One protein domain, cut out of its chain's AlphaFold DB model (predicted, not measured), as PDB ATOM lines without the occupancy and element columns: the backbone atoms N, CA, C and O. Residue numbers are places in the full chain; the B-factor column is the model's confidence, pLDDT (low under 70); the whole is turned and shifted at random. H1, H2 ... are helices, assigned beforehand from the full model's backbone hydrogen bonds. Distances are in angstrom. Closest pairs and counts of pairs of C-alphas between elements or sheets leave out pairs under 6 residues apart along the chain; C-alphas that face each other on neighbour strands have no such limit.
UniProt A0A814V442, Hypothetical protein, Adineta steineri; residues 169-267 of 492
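AT A GLANCE: This is residues 169 to 267 of the 492 residues of the protein "Hypothetical protein" of Adineta steineri (UniProt A0A814V442). Two helices, H1 and H4, cross at nearly a right angle in the middle of the domain; on one side the helical hairpin of H2 and H3 meets this cross, with H3 against H4, and on the other side H5 and the short H6 form an arm, with H6 touching H5 alone. The printed part has 99 residues with six named helices, H1 to H6 in chain order, and no named strand: the class is all helix. The whole is compact, with a radius of gyration of the C-alphas of 13.1 A, and it spans 39 by 30 by 21 A.

HOW THE PARTS SIT: Start with H1, residues 169 to 185, and look at Tyr 176: its C-alpha is 4.9 A from that of Ala 223 in H4, residues 219 to 232, the closest pair where the two touch, about perpendicular at 89 degrees. Residues 182 to 183 of H1 alone touch H2, residues 187 to 200, with its residues 189 to 190 alone; the two helices touch only at the corner by their link, and the C-alphas of Arg 183 and Thr 190 are the closest at 5.2 A. H2 and H3, residues 204 to 211, form a helical hairpin at a shallow tilt of 16 degrees, opposite ways; H2 touches H3 with residues 194 to 198 alone, and the closest C-alphas, of Lys 198 and Ile 207, are 6.6 A apart. H3 touches residues 222 to 226 of H4, closest at the C-alphas of Ile 210 and Gln 222, 5.8 A, and only just about perpendicular at 70.0 degrees. H5, residues 234 to 248, is close to H4 but not clearly touching, with the C-alphas of Phe 230 and Ile 237 closest at 6.5 A, and is near H1 and near H2. Residues 238 to 242 of H5 touch H6, residues 255 to 261, about perpendicular at 80 degrees, with the C-alphas of His 242 and Arg 255 closest at 6.3 A; H6 is apart from H1, H2, H3 and H4. In each of the six helices every O i to N i+4 pair is within hydrogen-bond range.

IN THESE COORDINATES: Find C-alpha 169 at (114.278, 90.529, 33.553); from there H1 runs 23.7 A to C-alpha 185. H2 is 20.0 A long, H3 10.5 A, and H4 19.9 A, beginning at (108.733, 100.041, 38.076). H5 covers 20.6 A and H6 9.8 A, ending at C-alpha 261, (120.502, 81.324, 43.870).

THE WHOLE: The C-alphas of Val 216 and Lys 252, the two farthest apart, are 38.9 A from each other. The printed part has no cut and no long link. The mean pLDDT of the printed part is 76.3; look for values under 70 at residues 169 to 171, 213 to 215, 234 and 249 to 267.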
ATOM      1  N   GLU A 169     115.585  90.080  33.065       63.81
ATOM      2  CA  GLU A 169     114.278  90.529  33.553       63.81
ATOM      3  C   GLU A 169     113.957  89.866  34.886       63.81
ATOM      4  O   GLU A 169     113.540  90.544  35.819       63.81
ATOM      5  N   LEU A 170     114.257  88.572  35.031       64.38
ATOM      6  CA  LEU A 170     114.093  87.910  36.315       64.38
ATOM      7  C   LEU A 170     115.081  88.435  37.356       64.38
ATOM      8  O   LEU A 170     114.689  88.632  38.494       64.38
ATOM      9  N   SER A 171     116.342  88.684  36.999       67.94
ATOM     10  CA  SER A 171     117.318  89.271  37.925       67.94
ATOM     11  C   SER A 171     116.847  90.640  38.424       67.94
ATOM     12  O   SER A 171     116.923  90.913  39.618       67.94
ATOM     13  N   SER A 172     116.300  91.463  37.524       74.31
ATOM     14  CA  SER A 172     115.733  92.776  37.838       74.31
ATOM     15  C   SER A 172     114.520  92.663  38.755       74.31
ATOM     16  O   SER A 172     114.480  93.303  39.804       74.31
ATOM     17  N   ASN A 173     113.569  91.796  38.406       77.75
ATOM     18  CA  ASN A 173     112.358  91.583  39.192       77.75
ATOM     19  C   ASN A 173     112.678  90.977  40.560       77.75
ATOM     20  O   ASN A 173     112.197  91.477  41.560       77.75
ATOM     21  N   VAL A 174     113.556  89.975  40.636       72.81
ATOM     22  CA  VAL A 174     113.974  89.354  41.903       72.81
ATOM     23  C   VAL A 174     114.759  90.336  42.772       72.81
ATOM     24  O   VAL A 174     114.604  90.331  43.992       72.81
ATOM     25  N   ALA A 175     115.617  91.178  42.186       78.31
ATOM     26  CA  ALA A 175     116.301  92.233  42.933       78.31
ATOM     27  C   ALA A 175     115.288  93.229  43.515       78.31
ATOM     28  O   ALA A 175     115.376  93.569  44.695       78.31
ATOM     29  N   TYR A 176     114.298  93.627  42.714       84.62
ATOM     30  CA  TYR A 176     113.229  94.512  43.156       84.62
ATOM     31  C   TYR A 176     112.324  93.868  44.214       84.62
ATOM     32  O   TYR A 176     112.068  94.495  45.230       84.62
ATOM     33  N   GLU A 177     111.910  92.612  44.050       80.75
ATOM     34  CA  GLU A 177     111.126  91.859  45.040       80.75
ATOM     35  C   GLU A 177     111.859  91.762  46.380       80.75
ATOM     36  O   GLU A 177     111.250  91.918  47.436       80.75
ATOM     37  N   TRP A 178     113.178  91.546  46.366       78.12
ATOM     38  CA  TRP A 178     113.979  91.574  47.589       78.12
ATOM     39  C   TRP A 178     114.051  92.960  48.209       78.12
ATOM     40  O   TRP A 178     113.959  93.080  49.431       78.12
ATOM     41  N   TYR A 179     114.232  93.996  47.390       85.19
ATOM     42  CA  TYR A 179     114.202  95.373  47.862       85.19
ATOM     43  C   TYR A 179     112.849  95.711  48.495       85.19
ATOM     44  O   TYR A 179     112.821  96.185  49.629       85.19
ATOM     45  N   ASP A 180     111.747  95.400  47.815       85.81
ATOM     46  CA  ASP A 180     110.387  95.633  48.287       85.81
ATOM     47  C   ASP A 180     110.103  94.841  49.566       85.81
ATOM     48  O   ASP A 180     109.617  95.401  50.546       85.81
ATOM     49  N   TYR A 181     110.520  93.574  49.629       80.06
ATOM     50  CA  TYR A 181     110.400  92.748  50.829       80.06
ATOM     51  C   TYR A 181     111.164  93.335  52.022       80.06
ATOM     52  O   TYR A 181     110.607  93.451  53.116       80.06
ATOM     53  N   ILE A 182     112.430  93.729  51.826       78.81
ATOM     54  CA  ILE A 182     113.242  94.353  52.880       78.81
ATOM     55  C   ILE A 182     112.577  95.653  53.333       78.81
ATOM     56  O   ILE A 182     112.383  95.841  54.532       78.81
ATOM     57  N   ARG A 183     112.157  96.495  52.382       85.81
ATOM     58  CA  ARG A 183     111.491  97.778  52.625       85.81
ATOM     59  C   ARG A 183     110.216  97.636  53.453       85.81
ATOM     60  O   ARG A 183     109.984  98.423  54.367       85.81
ATOM     61  N   THR A 184     109.380  96.662  53.113       83.69
ATOM     62  CA  THR A 184     108.044  96.482  53.699       83.69
ATOM     63  C   THR A 184     108.079  95.763  55.045       83.69
ATOM     64  O   THR A 184     107.288  96.093  55.925       83.69
ATOM     65  N   HIS A 185     109.002  94.814  55.238       79.75
ATOM     66  CA  HIS A 185     108.991  93.929  56.410       79.75
ATOM     67  C   HIS A 185     110.135  94.177  57.403       79.75
ATOM     68  O   HIS A 185     110.080  93.665  58.521       79.75
ATOM     69  N   LEU A 186     111.173  94.936  57.036       81.94
ATOM     70  CA  LEU A 186     112.390  95.083  57.840       81.94
ATOM     71  C   LEU A 186     112.815  96.548  57.956       81.94
ATOM     72  O   LEU A 186     113.766  96.998  57.316       81.94
ATOM     73  N   SER A 187     112.117  97.312  58.796       83.25
ATOM     74  CA  SER A 187     112.334  98.758  58.944       83.25
ATOM     75  C   SER A 187     113.785  99.131  59.289       83.25
ATOM     76  O   SER A 187     114.328 100.072  58.713       83.25
ATOM     77  N   ASN A 188     114.448  98.367  60.162       83.56
ATOM     78  CA  ASN A 188     115.833  98.630  60.569       83.56
ATOM     79  C   ASN A 188     116.835  98.341  59.437       83.56
ATOM     80  O   ASN A 188     117.716  99.152  59.148       83.56
ATOM     81  N   GLU A 189     116.693  97.200  58.762       79.75
ATOM     82  CA  GLU A 189     117.520  96.810  57.619       79.75
ATOM     83  C   GLU A 189     117.294  97.727  56.413       79.75
ATOM     84  O   GLU A 189     118.238  97.997  55.673       79.75
ATOM     85  N   THR A 190     116.080  98.256  56.251       83.00
ATOM     86  CA  THR A 190     115.729  99.230  55.210       83.00
ATOM     87  C   THR A 190     116.530 100.511  55.360       83.00
ATOM     88  O   THR A 190     117.090 100.995  54.379       83.00
ATOM     89  N   VAL A 191     116.665 101.039  56.581       85.62
ATOM     90  CA  VAL A 191     117.513 102.214  56.840       85.62
ATOM     91  C   VAL A 191     118.967 101.915  56.468       85.62
ATOM     92  O   VAL A 191     119.618 102.739  55.826       85.62
ATOM     93  N   GLY A 192     119.462 100.719  56.805       82.69
ATOM     94  CA  GLY A 192     120.800 100.266  56.423       82.69
ATOM     95  C   GLY A 192     120.991 100.168  54.907       82.69
ATOM     96  O   GLY A 192     121.975 100.686  54.383       82.69
ATOM     97  N   LEU A 193     120.036  99.562  54.196       81.62
ATOM     98  CA  LEU A 193     120.056  99.410  52.740       81.62
ATOM     99  C   LEU A 193     119.956 100.765  52.029       81.62
ATOM    100  O   LEU A 193     120.744 101.038  51.132       81.62
ATOM    101  N   ILE A 194     119.055 101.649  52.459       87.38
ATOM    102  CA  ILE A 194     118.911 102.999  51.896       87.38
ATOM    103  C   ILE A 194     120.176 103.826  52.129       87.38
ATOM    104  O   ILE A 194     120.655 104.489  51.212       87.38
ATOM    105  N   THR A 195     120.743 103.780  53.336       88.44
ATOM    106  CA  THR A 195     122.001 104.479  53.647       88.44
ATOM    107  C   THR A 195     123.147 103.927  52.804       88.44
ATOM    108  O   THR A 195     123.960 104.685  52.283       88.44
ATOM    109  N   PHE A 196     123.185 102.607  52.618       84.00
ATOM    110  CA  PHE A 196     124.144 101.956  51.740       84.00
ATOM    111  C   PHE A 196     124.008 102.436  50.289       84.00
ATOM    112  O   PHE A 196     124.997 102.877  49.711       84.00
ATOM    113  N   LEU A 197     122.797 102.424  49.725       85.06
ATOM    114  CA  LEU A 197     122.527 102.894  48.363       85.06
ATOM    115  C   LEU A 197     122.900 104.377  48.193       85.06
ATOM    116  O   LEU A 197     123.596 104.723  47.240       85.06
ATOM    117  N   LYS A 198     122.535 105.238  49.155       88.12
ATOM    118  CA  LYS A 198     122.928 106.661  49.184       88.12
ATOM    119  C   LYS A 198     124.442 106.854  49.173       88.12
ATOM    120  O   LYS A 198     124.940 107.681  48.424       88.12
ATOM    121  N   ASN A 199     125.172 106.078  49.972       86.50
ATOM    122  CA  ASN A 199     126.628 106.189  50.067       86.50
ATOM    123  C   ASN A 199     127.356 105.676  48.815       86.50
ATOM    124  O   ASN A 199     128.505 106.049  48.592       86.50
ATOM    125  N   GLN A 200     126.735 104.784  48.038       82.31
ATOM    126  CA  GLN A 200     127.339 104.196  46.837       82.31
ATOM    127  C   GLN A 200     126.926 104.888  45.533       82.31
ATOM    128  O   GLN A 200     127.603 104.709  44.517       82.31
ATOM    129  N   SER A 201     125.830 105.652  45.541       83.19
ATOM    130  CA  SER A 201     125.362 106.395  44.375       83.19
ATOM    131  C   SER A 201     126.131 107.697  44.186       83.19
ATOM    132  O   SER A 201     126.264 108.497  45.107       83.19
ATOM    133  N   SER A 202     126.580 107.948  42.957       82.56
ATOM    134  CA  SER A 202     127.035 109.274  42.529       82.56
ATOM    135  C   SER A 202     125.893 110.158  42.019       82.56
ATOM    136  O   SER A 202     126.101 111.348  41.794       82.56
ATOM    137  N   ASN A 203     124.703 109.590  41.798       86.81
ATOM    138  CA  ASN A 203     123.566 110.252  41.173       86.81
ATOM    139  C   ASN A 203     122.350 110.242  42.111       86.81
ATOM    140  O   ASN A 203     121.633 109.246  42.236       86.81
ATOM    141  N   GLN A 204     122.100 111.378  42.762       85.50
ATOM    142  CA  GLN A 204     121.010 111.530  43.728       85.50
ATOM    143  C   GLN A 204     119.631 111.233  43.108       85.50
ATOM    144  O   GLN A 204     118.779 110.653  43.773       85.50
ATOM    145  N   SER A 205     119.447 111.523  41.813       86.50
ATOM    146  CA  SER A 205     118.175 111.299  41.107       86.50
ATOM    147  C   SER A 205     117.764 109.821  41.011       86.50
ATOM    148  O   SER A 205     116.579 109.507  41.109       86.50
ATOM    149  N   GLU A 206     118.724 108.896  40.899       87.50
ATOM    150  CA  GLU A 206     118.457 107.446  40.901       87.50
ATOM    151  C   GLU A 206     117.975 106.962  42.270       87.50
ATOM    152  O   GLU A 206     117.109 106.094  42.377       87.50
ATOM    153  N   ILE A 207     118.534 107.538  43.332       88.06
ATOM    154  CA  ILE A 207     118.177 107.195  44.704       88.06
ATOM    155  C   ILE A 207     116.816 107.776  45.066       88.06
ATOM    156  O   ILE A 207     115.999 107.087  45.678       88.06
ATOM    157  N   ASP A 208     116.544 109.008  44.648       87.94
ATOM    158  CA  ASP A 208     115.250 109.641  44.868       87.94
ATOM    159  C   ASP A 208     114.134 108.868  44.140       87.94
ATOM    160  O   ASP A 208     113.070 108.672  44.720       87.94
ATOM    161  N   CYS A 209     114.409 108.314  42.950       88.56
ATOM    162  CA  CYS A 209     113.510 107.401  42.224       88.56
ATOM    163  C   CYS A 209     113.152 106.123  43.017       88.56
ATOM    164  O   CYS A 209     112.041 105.605  42.886       88.56
ATOM    165  N   ILE A 210     114.071 105.603  43.838       88.50
ATOM    166  CA  ILE A 210     113.863 104.397  44.657       88.50
ATOM    167  C   ILE A 210     113.153 104.716  45.986       88.50
ATOM    168  O   ILE A 210     112.361 103.907  46.482       88.50
ATOM    169  N   ILE A 211     113.480 105.857  46.600       87.88
ATOM    170  CA  ILE A 211     113.051 106.212  47.962       87.88
ATOM    171  C   ILE A 211     111.700 106.924  47.963       87.88
ATOM    172  O   ILE A 211     110.840 106.603  48.789       87.88
ATOM    173  N   ASN A 212     111.516 107.891  47.065       85.56
ATOM    174  CA  ASN A 212     110.297 108.680  47.005       85.56
ATOM    175  C   ASN A 212     109.307 107.946  46.099       85.56
ATOM    176  O   ASN A 212     109.510 107.842  44.895       85.56
ATOM    177  N   ASN A 213     108.211 107.450  46.678       67.69
ATOM    178  CA  ASN A 213     107.112 106.818  45.932       67.69
ATOM    179  C   ASN A 213     106.364 107.795  44.996       67.69
ATOM    180  O   ASN A 213     105.374 107.410  44.372       67.69
ATOM    181  N   ASP A 214     106.808 109.046  44.902       59.47
ATOM    182  CA  ASP A 214     106.178 110.084  44.103       59.47
ATOM    183  C   ASP A 214     106.507 109.888  42.616       59.47
ATOM    184  O   ASP A 214     107.555 110.308  42.140       59.47
ATOM    185  N   THR A 215     105.596 109.177  41.937       59.06
ATOM    186  CA  THR A 215     105.157 109.160  40.513       59.06
ATOM    187  C   THR A 215     106.135 109.329  39.339       59.06
ATOM    188  O   THR A 215     105.719 109.108  38.203       59.06
ATOM    189  N   VAL A 216     107.404 109.681  39.530       77.94
ATOM    190  CA  VAL A 216     108.310 110.039  38.427       77.94
ATOM    191  C   VAL A 216     109.007 108.817  37.821       77.94
ATOM    192  O   VAL A 216     109.399 108.862  36.657       77.94
ATOM    193  N   CYS A 217     109.133 107.711  38.560       87.00
ATOM    194  CA  CYS A 217     109.899 106.548  38.116       87.00
ATOM    195  C   CYS A 217     109.013 105.346  37.782       87.00
ATOM    196  O   CYS A 217     108.125 104.983  38.556       87.00
ATOM    197  N   SER A 218     109.265 104.700  36.642       90.31
ATOM    198  CA  SER A 218     108.586 103.448  36.309       90.31
ATOM    199  C   SER A 218     109.127 102.291  37.157       90.31
ATOM    200  O   SER A 218     110.288 102.289  37.569       90.31
ATOM    201  N   HIS A 219     108.304 101.265  37.386       87.06
ATOM    202  CA  HIS A 219     108.733 100.041  38.076       87.06
ATOM    203  C   HIS A 219     109.959  99.400  37.401       87.06
ATOM    204  O   HIS A 219     110.862  98.915  38.077       87.06
ATOM    205  N   GLU A 220     110.027  99.433  36.066       85.69
ATOM    206  CA  GLU A 220     111.185  98.933  35.312       85.69
ATOM    207  C   GLU A 220     112.466  99.705  35.647       85.69
ATOM    208  O   GLU A 220     113.503  99.085  35.876       85.69
ATOM    209  N   GLN A 221     112.388 101.037  35.747       88.12
ATOM    210  CA  GLN A 221     113.528 101.874  36.131       88.12
ATOM    211  C   GLN A 221     113.971 101.583  37.566       88.12
ATOM    212  O   GLN A 221     115.161 101.417  37.818       88.12
ATOM    213  N   GLN A 222     113.032 101.457  38.506       88.81
ATOM    214  CA  GLN A 222     113.358 101.113  39.892       88.81
ATOM    215  C   GLN A 222     114.019  99.735  39.990       88.81
ATOM    216  O   GLN A 222     115.050  99.593  40.648       88.81
ATOM    217  N   ALA A 223     113.472  98.730  39.303       86.19
ATOM    218  CA  ALA A 223     114.038  97.390  39.272       86.19
ATOM    219  C   ALA A 223     115.450  97.387  38.667       86.19
ATOM    220  O   ALA A 223     116.347  96.732  39.199       86.19
ATOM    221  N   GLU A 224     115.677  98.157  37.602       84.12
ATOM    222  CA  GLU A 224     116.979  98.271  36.948       84.12
ATOM    223  C   GLU A 224     118.027  98.946  37.840       84.12
ATOM    224  O   GLU A 224     119.147  98.438  37.954       84.12
ATOM    225  N   ILE A 225     117.662 100.034  38.526       86.06
ATOM    226  CA  ILE A 225     118.553 100.730  39.461       86.06
ATOM    227  C   ILE A 225     118.882  99.807  40.642       86.06
ATOM    228  O   ILE A 225     120.056  99.594  40.947       86.06
ATOM    229  N   VAL A 226     117.878  99.183  41.272       85.56
ATOM    230  CA  VAL A 226     118.090  98.233  42.380       85.56
ATOM    231  C   VAL A 226     118.997  97.084  41.941       85.56
ATOM    232  O   VAL A 226     119.971  96.778  42.629       85.56
ATOM    233  N   ARG A 227     118.742  96.488  40.770       84.44
ATOM    234  CA  ARG A 227     119.584  95.431  40.197       84.44
ATOM    235  C   ARG A 227     121.022  95.899  40.004       84.44
ATOM    236  O   ARG A 227     121.937  95.163  40.358       84.44
ATOM    237  N   HIS A 228     121.233  97.102  39.470       83.19
ATOM    238  CA  HIS A 228     122.569  97.664  39.269       83.19
ATOM    239  C   HIS A 228     123.358  97.743  40.587       83.19
ATOM    240  O   HIS A 228     124.506  97.297  40.647       83.19
ATOM    241  N   TYR A 229     122.735  98.227  41.666       80.88
ATOM    242  CA  TYR A 229     123.373  98.254  42.986       80.88
ATOM    243  C   TYR A 229     123.563  96.855  43.581       80.88
ATOM    244  O   TYR A 229     124.598  96.591  44.198       80.88
ATOM    245  N   PHE A 230     122.600  95.952  43.377       79.50
ATOM    246  CA  PHE A 230     122.673  94.562  43.833       79.50
ATOM    247  C   PHE A 230     123.816  93.791  43.170       79.50
ATOM    248  O   PHE A 230     124.519  93.038  43.846       79.50
ATOM    249  N   ASP A 231     124.062  94.048  41.887       70.81
ATOM    250  CA  ASP A 231     125.175  93.478  41.133       70.81
ATOM    251  C   ASP A 231     126.527  94.062  41.569       70.81
ATOM    252  O   ASP A 231     127.451  93.342  41.949       70.81
ATOM    253  N   LYS A 232     126.636  95.396  41.630       72.50
ATOM    254  CA  LYS A 232     127.880  96.075  42.030       72.50
ATOM    255  C   LYS A 232     128.313  95.718  43.458       72.50
ATOM    256  O   LYS A 232     129.502  95.747  43.783       72.50
ATOM    257  N   HIS A 233     127.357  95.363  44.317       73.75
ATOM    258  CA  HIS A 233     127.573  95.117  45.738       73.75
ATOM    259  C   HIS A 233     127.032  93.760  46.211       73.75
ATOM    260  O   HIS A 233     126.490  93.639  47.313       73.75
ATOM    261  N   GLN A 234     127.258  92.706  45.421       68.62
ATOM    262  CA  GLN A 234     126.773  91.351  45.717       68.62
ATOM    263  C   GLN A 234     127.115  90.852  47.128       68.62
ATOM    264  O   GLN A 234     126.283  90.238  47.786       68.62
ATOM    265  N   ARG A 235     128.338  91.078  47.627       72.31
ATOM    266  CA  ARG A 235     128.761  90.548  48.939       72.31
ATOM    267  C   ARG A 235     127.933  91.096  50.116       72.31
ATOM    268  O   ARG A 235     127.350  90.267  50.813       72.31
ATOM    269  N   PRO A 236     127.865  92.419  50.358       74.69
ATOM    270  CA  PRO A 236     127.071  92.957  51.464       74.69
ATOM    271  C   PRO A 236     125.579  92.649  51.315       74.69
ATOM    272  O   PRO A 236     124.911  92.393  52.314       74.69
ATOM    273  N   ILE A 237     125.064  92.599  50.086       73.50
ATOM    274  CA  ILE A 237     123.649  92.318  49.832       73.50
ATOM    275  C   ILE A 237     123.319  90.849  50.083       73.50
ATOM    276  O   ILE A 237     122.336  90.556  50.755       73.50
ATOM    277  N   VAL A 238     124.171  89.913  49.664       74.69
ATOM    278  CA  VAL A 238     124.001  88.497  50.021       74.69
ATOM    279  C   VAL A 238     124.093  88.296  51.530       74.69
ATOM    280  O   VAL A 238     123.306  87.531  52.082       74.69
ATOM    281  N   ASP A 239     125.025  88.964  52.214       76.69
ATOM    282  CA  ASP A 239     125.128  88.872  53.673       76.69
ATOM    283  C   ASP A 239     123.856  89.411  54.359       76.69
ATOM    284  O   ASP A 239     123.374  88.799  55.317       76.69
ATOM    285  N   LEU A 240     123.268  90.492  53.830       76.31
ATOM    286  CA  LEU A 240     121.991  91.038  54.288       76.31
ATOM    287  C   LEU A 240     120.842  90.048  54.055       76.31
ATOM    288  O   LEU A 240     120.169  89.675  55.012       76.31
ATOM    289  N   ILE A 241     120.656  89.553  52.828       75.00
ATOM    290  CA  ILE A 241     119.586  88.600  52.492       75.00
ATOM    291  C   ILE A 241     119.738  87.304  53.303       75.00
ATOM    292  O   ILE A 241     118.757  86.765  53.814       75.00
ATOM    293  N   HIS A 242     120.966  86.816  53.491       79.31
ATOM    294  CA  HIS A 242     121.239  85.649  54.329       79.31
ATOM    295  C   HIS A 242     120.825  85.887  55.783       79.31
ATOM    296  O   HIS A 242     120.215  85.013  56.402       79.31
ATOM    297  N   LYS A 243     121.138  87.067  56.337       78.75
ATOM    298  CA  LYS A 243     120.699  87.455  57.679       78.75
ATOM    299  C   LYS A 243     119.170  87.436  57.745       78.75
ATOM    300  O   LYS A 243     118.626  86.737  58.593       78.75
ATOM    301  N   VAL A 244     118.495  88.084  56.796       72.44
ATOM    302  CA  VAL A 244     117.029  88.113  56.696       72.44
ATOM    303  C   VAL A 244     116.435  86.705  56.661       72.44
ATOM    304  O   VAL A 244     115.658  86.356  57.540       72.44
ATOM    305  N   GLN A 245     116.859  85.846  55.732       74.31
ATOM    306  CA  GLN A 245     116.329  84.481  55.622       74.31
ATOM    307  C   GLN A 245     116.531  83.656  56.896       74.31
ATOM    308  O   GLN A 245     115.644  82.886  57.276       74.31
ATOM    309  N   SER A 246     117.676  83.829  57.565       75.44
ATOM    310  CA  SER A 246     117.956  83.138  58.822       75.44
ATOM    311  C   SER A 246     117.015  83.559  59.954       75.44
ATOM    312  O   SER A 246     116.691  82.721  60.794       75.44
ATOM    313  N   PHE A 247     116.542  84.811  59.944       73.88
ATOM    314  CA  PHE A 247     115.589  85.332  60.922       73.88
ATOM    315  C   PHE A 247     114.138  84.980  60.579       73.88
ATOM    316  O   PHE A 247     113.403  84.578  61.476       73.88
ATOM    317  N   THR A 248     113.717  85.080  59.313       70.44
ATOM    318  CA  THR A 248     112.289  84.953  58.966       70.44
ATOM    319  C   THR A 248     111.829  83.531  58.656       70.44
ATOM    320  O   THR A 248     110.695  83.180  58.960       70.44
ATOM    321  N   ILE A 249     112.671  82.700  58.030       68.81
ATOM    322  CA  ILE A 249     112.231  81.407  57.459       68.81
ATOM    323  C   ILE A 249     112.680  80.221  58.331       68.81
ATOM    324  O   ILE A 249     112.216  79.096  58.151       68.81
ATOM    325  N   GLY A 250     113.620  80.428  59.261       69.50
ATOM    326  CA  GLY A 250     114.189  79.368  60.109       69.50
ATOM    327  C   GLY A 250     115.002  78.302  59.350       69.50
ATOM    328  O   GLY A 250     115.675  77.474  59.964       69.50
ATOM    329  N   LYS A 251     115.002  78.323  58.009       63.97
ATOM    330  CA  LYS A 251     115.871  77.500  57.163       63.97
ATOM    331  C   LYS A 251     117.226  78.176  57.006       63.97
ATOM    332  O   LYS A 251     117.343  79.239  56.403       63.97
ATOM    333  N   LYS A 252     118.274  77.508  57.490       64.12
ATOM    334  CA  LYS A 252     119.665  77.888  57.215       64.12
ATOM    335  C   LYS A 252     120.025  77.506  55.779       64.12
ATOM    336  O   LYS A 252     120.464  76.390  55.528       64.12
ATOM    337  N   MET A 253     119.821  78.428  54.844       65.50
ATOM    338  CA  MET A 253     120.423  78.357  53.511       65.50
ATOM    339  C   MET A 253     121.852  78.901  53.620       65.50
ATOM    340  O   MET A 253     122.054  79.976  54.176       65.50
ATOM    341  N   GLY A 254     122.865  78.158  53.170       68.62
ATOM    342  CA  GLY A 254     124.257  78.608  53.306       68.62
ATOM    343  C   GLY A 254     124.548  79.832  52.429       68.62
ATOM    344  O   GLY A 254     124.007  79.939  51.332       68.62
ATOM    345  N   ARG A 255     125.453  80.734  52.843       63.16
ATOM    346  CA  ARG A 255     125.826  81.939  52.057       63.16
ATOM    347  C   ARG A 255     126.200  81.644  50.599       63.16
ATOM    348  O   ARG A 255     125.861  82.423  49.717       63.16
ATOM    349  N   ASN A 256     126.863  80.515  50.337       56.81
ATOM    350  CA  ASN A 256     127.227  80.098  48.977       56.81
ATOM    351  C   ASN A 256     126.009  79.664  48.154       56.81
ATOM    352  O   ASN A 256     125.945  79.949  46.966       56.81
ATOM    353  N   GLU A 257     125.035  79.005  48.780       59.34
ATOM    354  CA  GLU A 257     123.779  78.606  48.137       59.34
ATOM    355  C   GLU A 257     122.927  79.838  47.812       59.34
ATOM    356  O   GLU A 257     122.334  79.928  46.742       59.34
ATOM    357  N   LEU A 258     122.957  80.830  48.703       63.41
ATOM    358  CA  LEU A 258     122.320  82.129  48.531       63.41
ATOM    359  C   LEU A 258     122.965  82.937  47.398       63.41
ATOM    360  O   LEU A 258     122.258  83.424  46.525       63.41
ATOM    361  N   ARG A 259     124.303  82.989  47.339       63.72
ATOM    362  CA  ARG A 259     125.036  83.529  46.180       63.72
ATOM    363  C   ARG A 259     124.655  82.822  44.888       63.72
ATOM    364  O   ARG A 259     124.348  83.484  43.914       63.72
ATOM    365  N   LEU A 260     124.625  81.491  44.890       57.12
ATOM    366  CA  LEU A 260     124.299  80.697  43.704       57.12
ATOM    367  C   LEU A 260     122.864  80.916  43.213       57.12
ATOM    368  O   LEU A 260     122.625  80.877  42.005       57.12
ATOM    369  N   LYS A 261     121.925  81.109  44.145       60.34
ATOM    370  CA  LYS A 261     120.502  81.324  43.870       60.34
ATOM    371  C   LYS A 261     120.201  82.755  43.427       60.34
ATOM    372  O   LYS A 261     119.364  82.950  42.556       60.34
ATOM    373  N   TYR A 262     120.896  83.727  44.005       58.97
ATOM    374  CA  TYR A 262     120.696  85.153  43.764       58.97
ATOM    375  C   TYR A 262     121.930  85.784  43.115       58.97
ATOM    376  O   TYR A 262     122.269  86.916  43.429       58.97
ATOM    377  N   HIS A 263     122.649  85.057  42.250       56.81
ATOM    378  CA  HIS A 263     123.778  85.636  41.519       56.81
ATOM    379  C   HIS A 263     123.237  86.780  40.660       56.81
ATOM    380  O   HIS A 263     122.642  86.552  39.608       56.81
ATOM    381  N   TYR A 264     123.431  88.009  41.135       51.88
ATOM    382  CA  TYR A 264     122.998  89.236  40.475       51.88
ATOM    383  C   TYR A 264     123.961  89.677  39.378       51.88
ATOM    384  O   TYR A 264     123.877  90.829  38.975       51.88
ATOM    385  N   HIS A 265     124.847  88.793  38.898       51.22
ATOM    386  CA  HIS A 265     125.772  89.114  37.812       51.22
ATOM    387  C   HIS A 265     125.008  89.755  36.671       51.22
ATOM    388  O   HIS A 265     123.904  89.309  36.342       51.22
ATOM    389  N   THR A 266     125.592  90.807  36.096       45.56
ATOM    390  CA  THR A 266     125.044  91.526  34.953       45.56
ATOM    391  C   THR A 266     124.772  90.521  33.862       45.56
ATOM    392  O   THR A 266     125.646  90.087  33.121       45.56
ATOM    393  N   CYS A 267     123.518  90.114  33.823       51.00
ATOM    394  CA  CYS A 267     123.035  89.184  32.860       51.00
ATOM    395  C   CYS A 267     123.074  89.896  31.523       51.00
ATOM    396  O   CYS A 267     122.287  90.823  31.339       51.00
TER     397      CYS A 267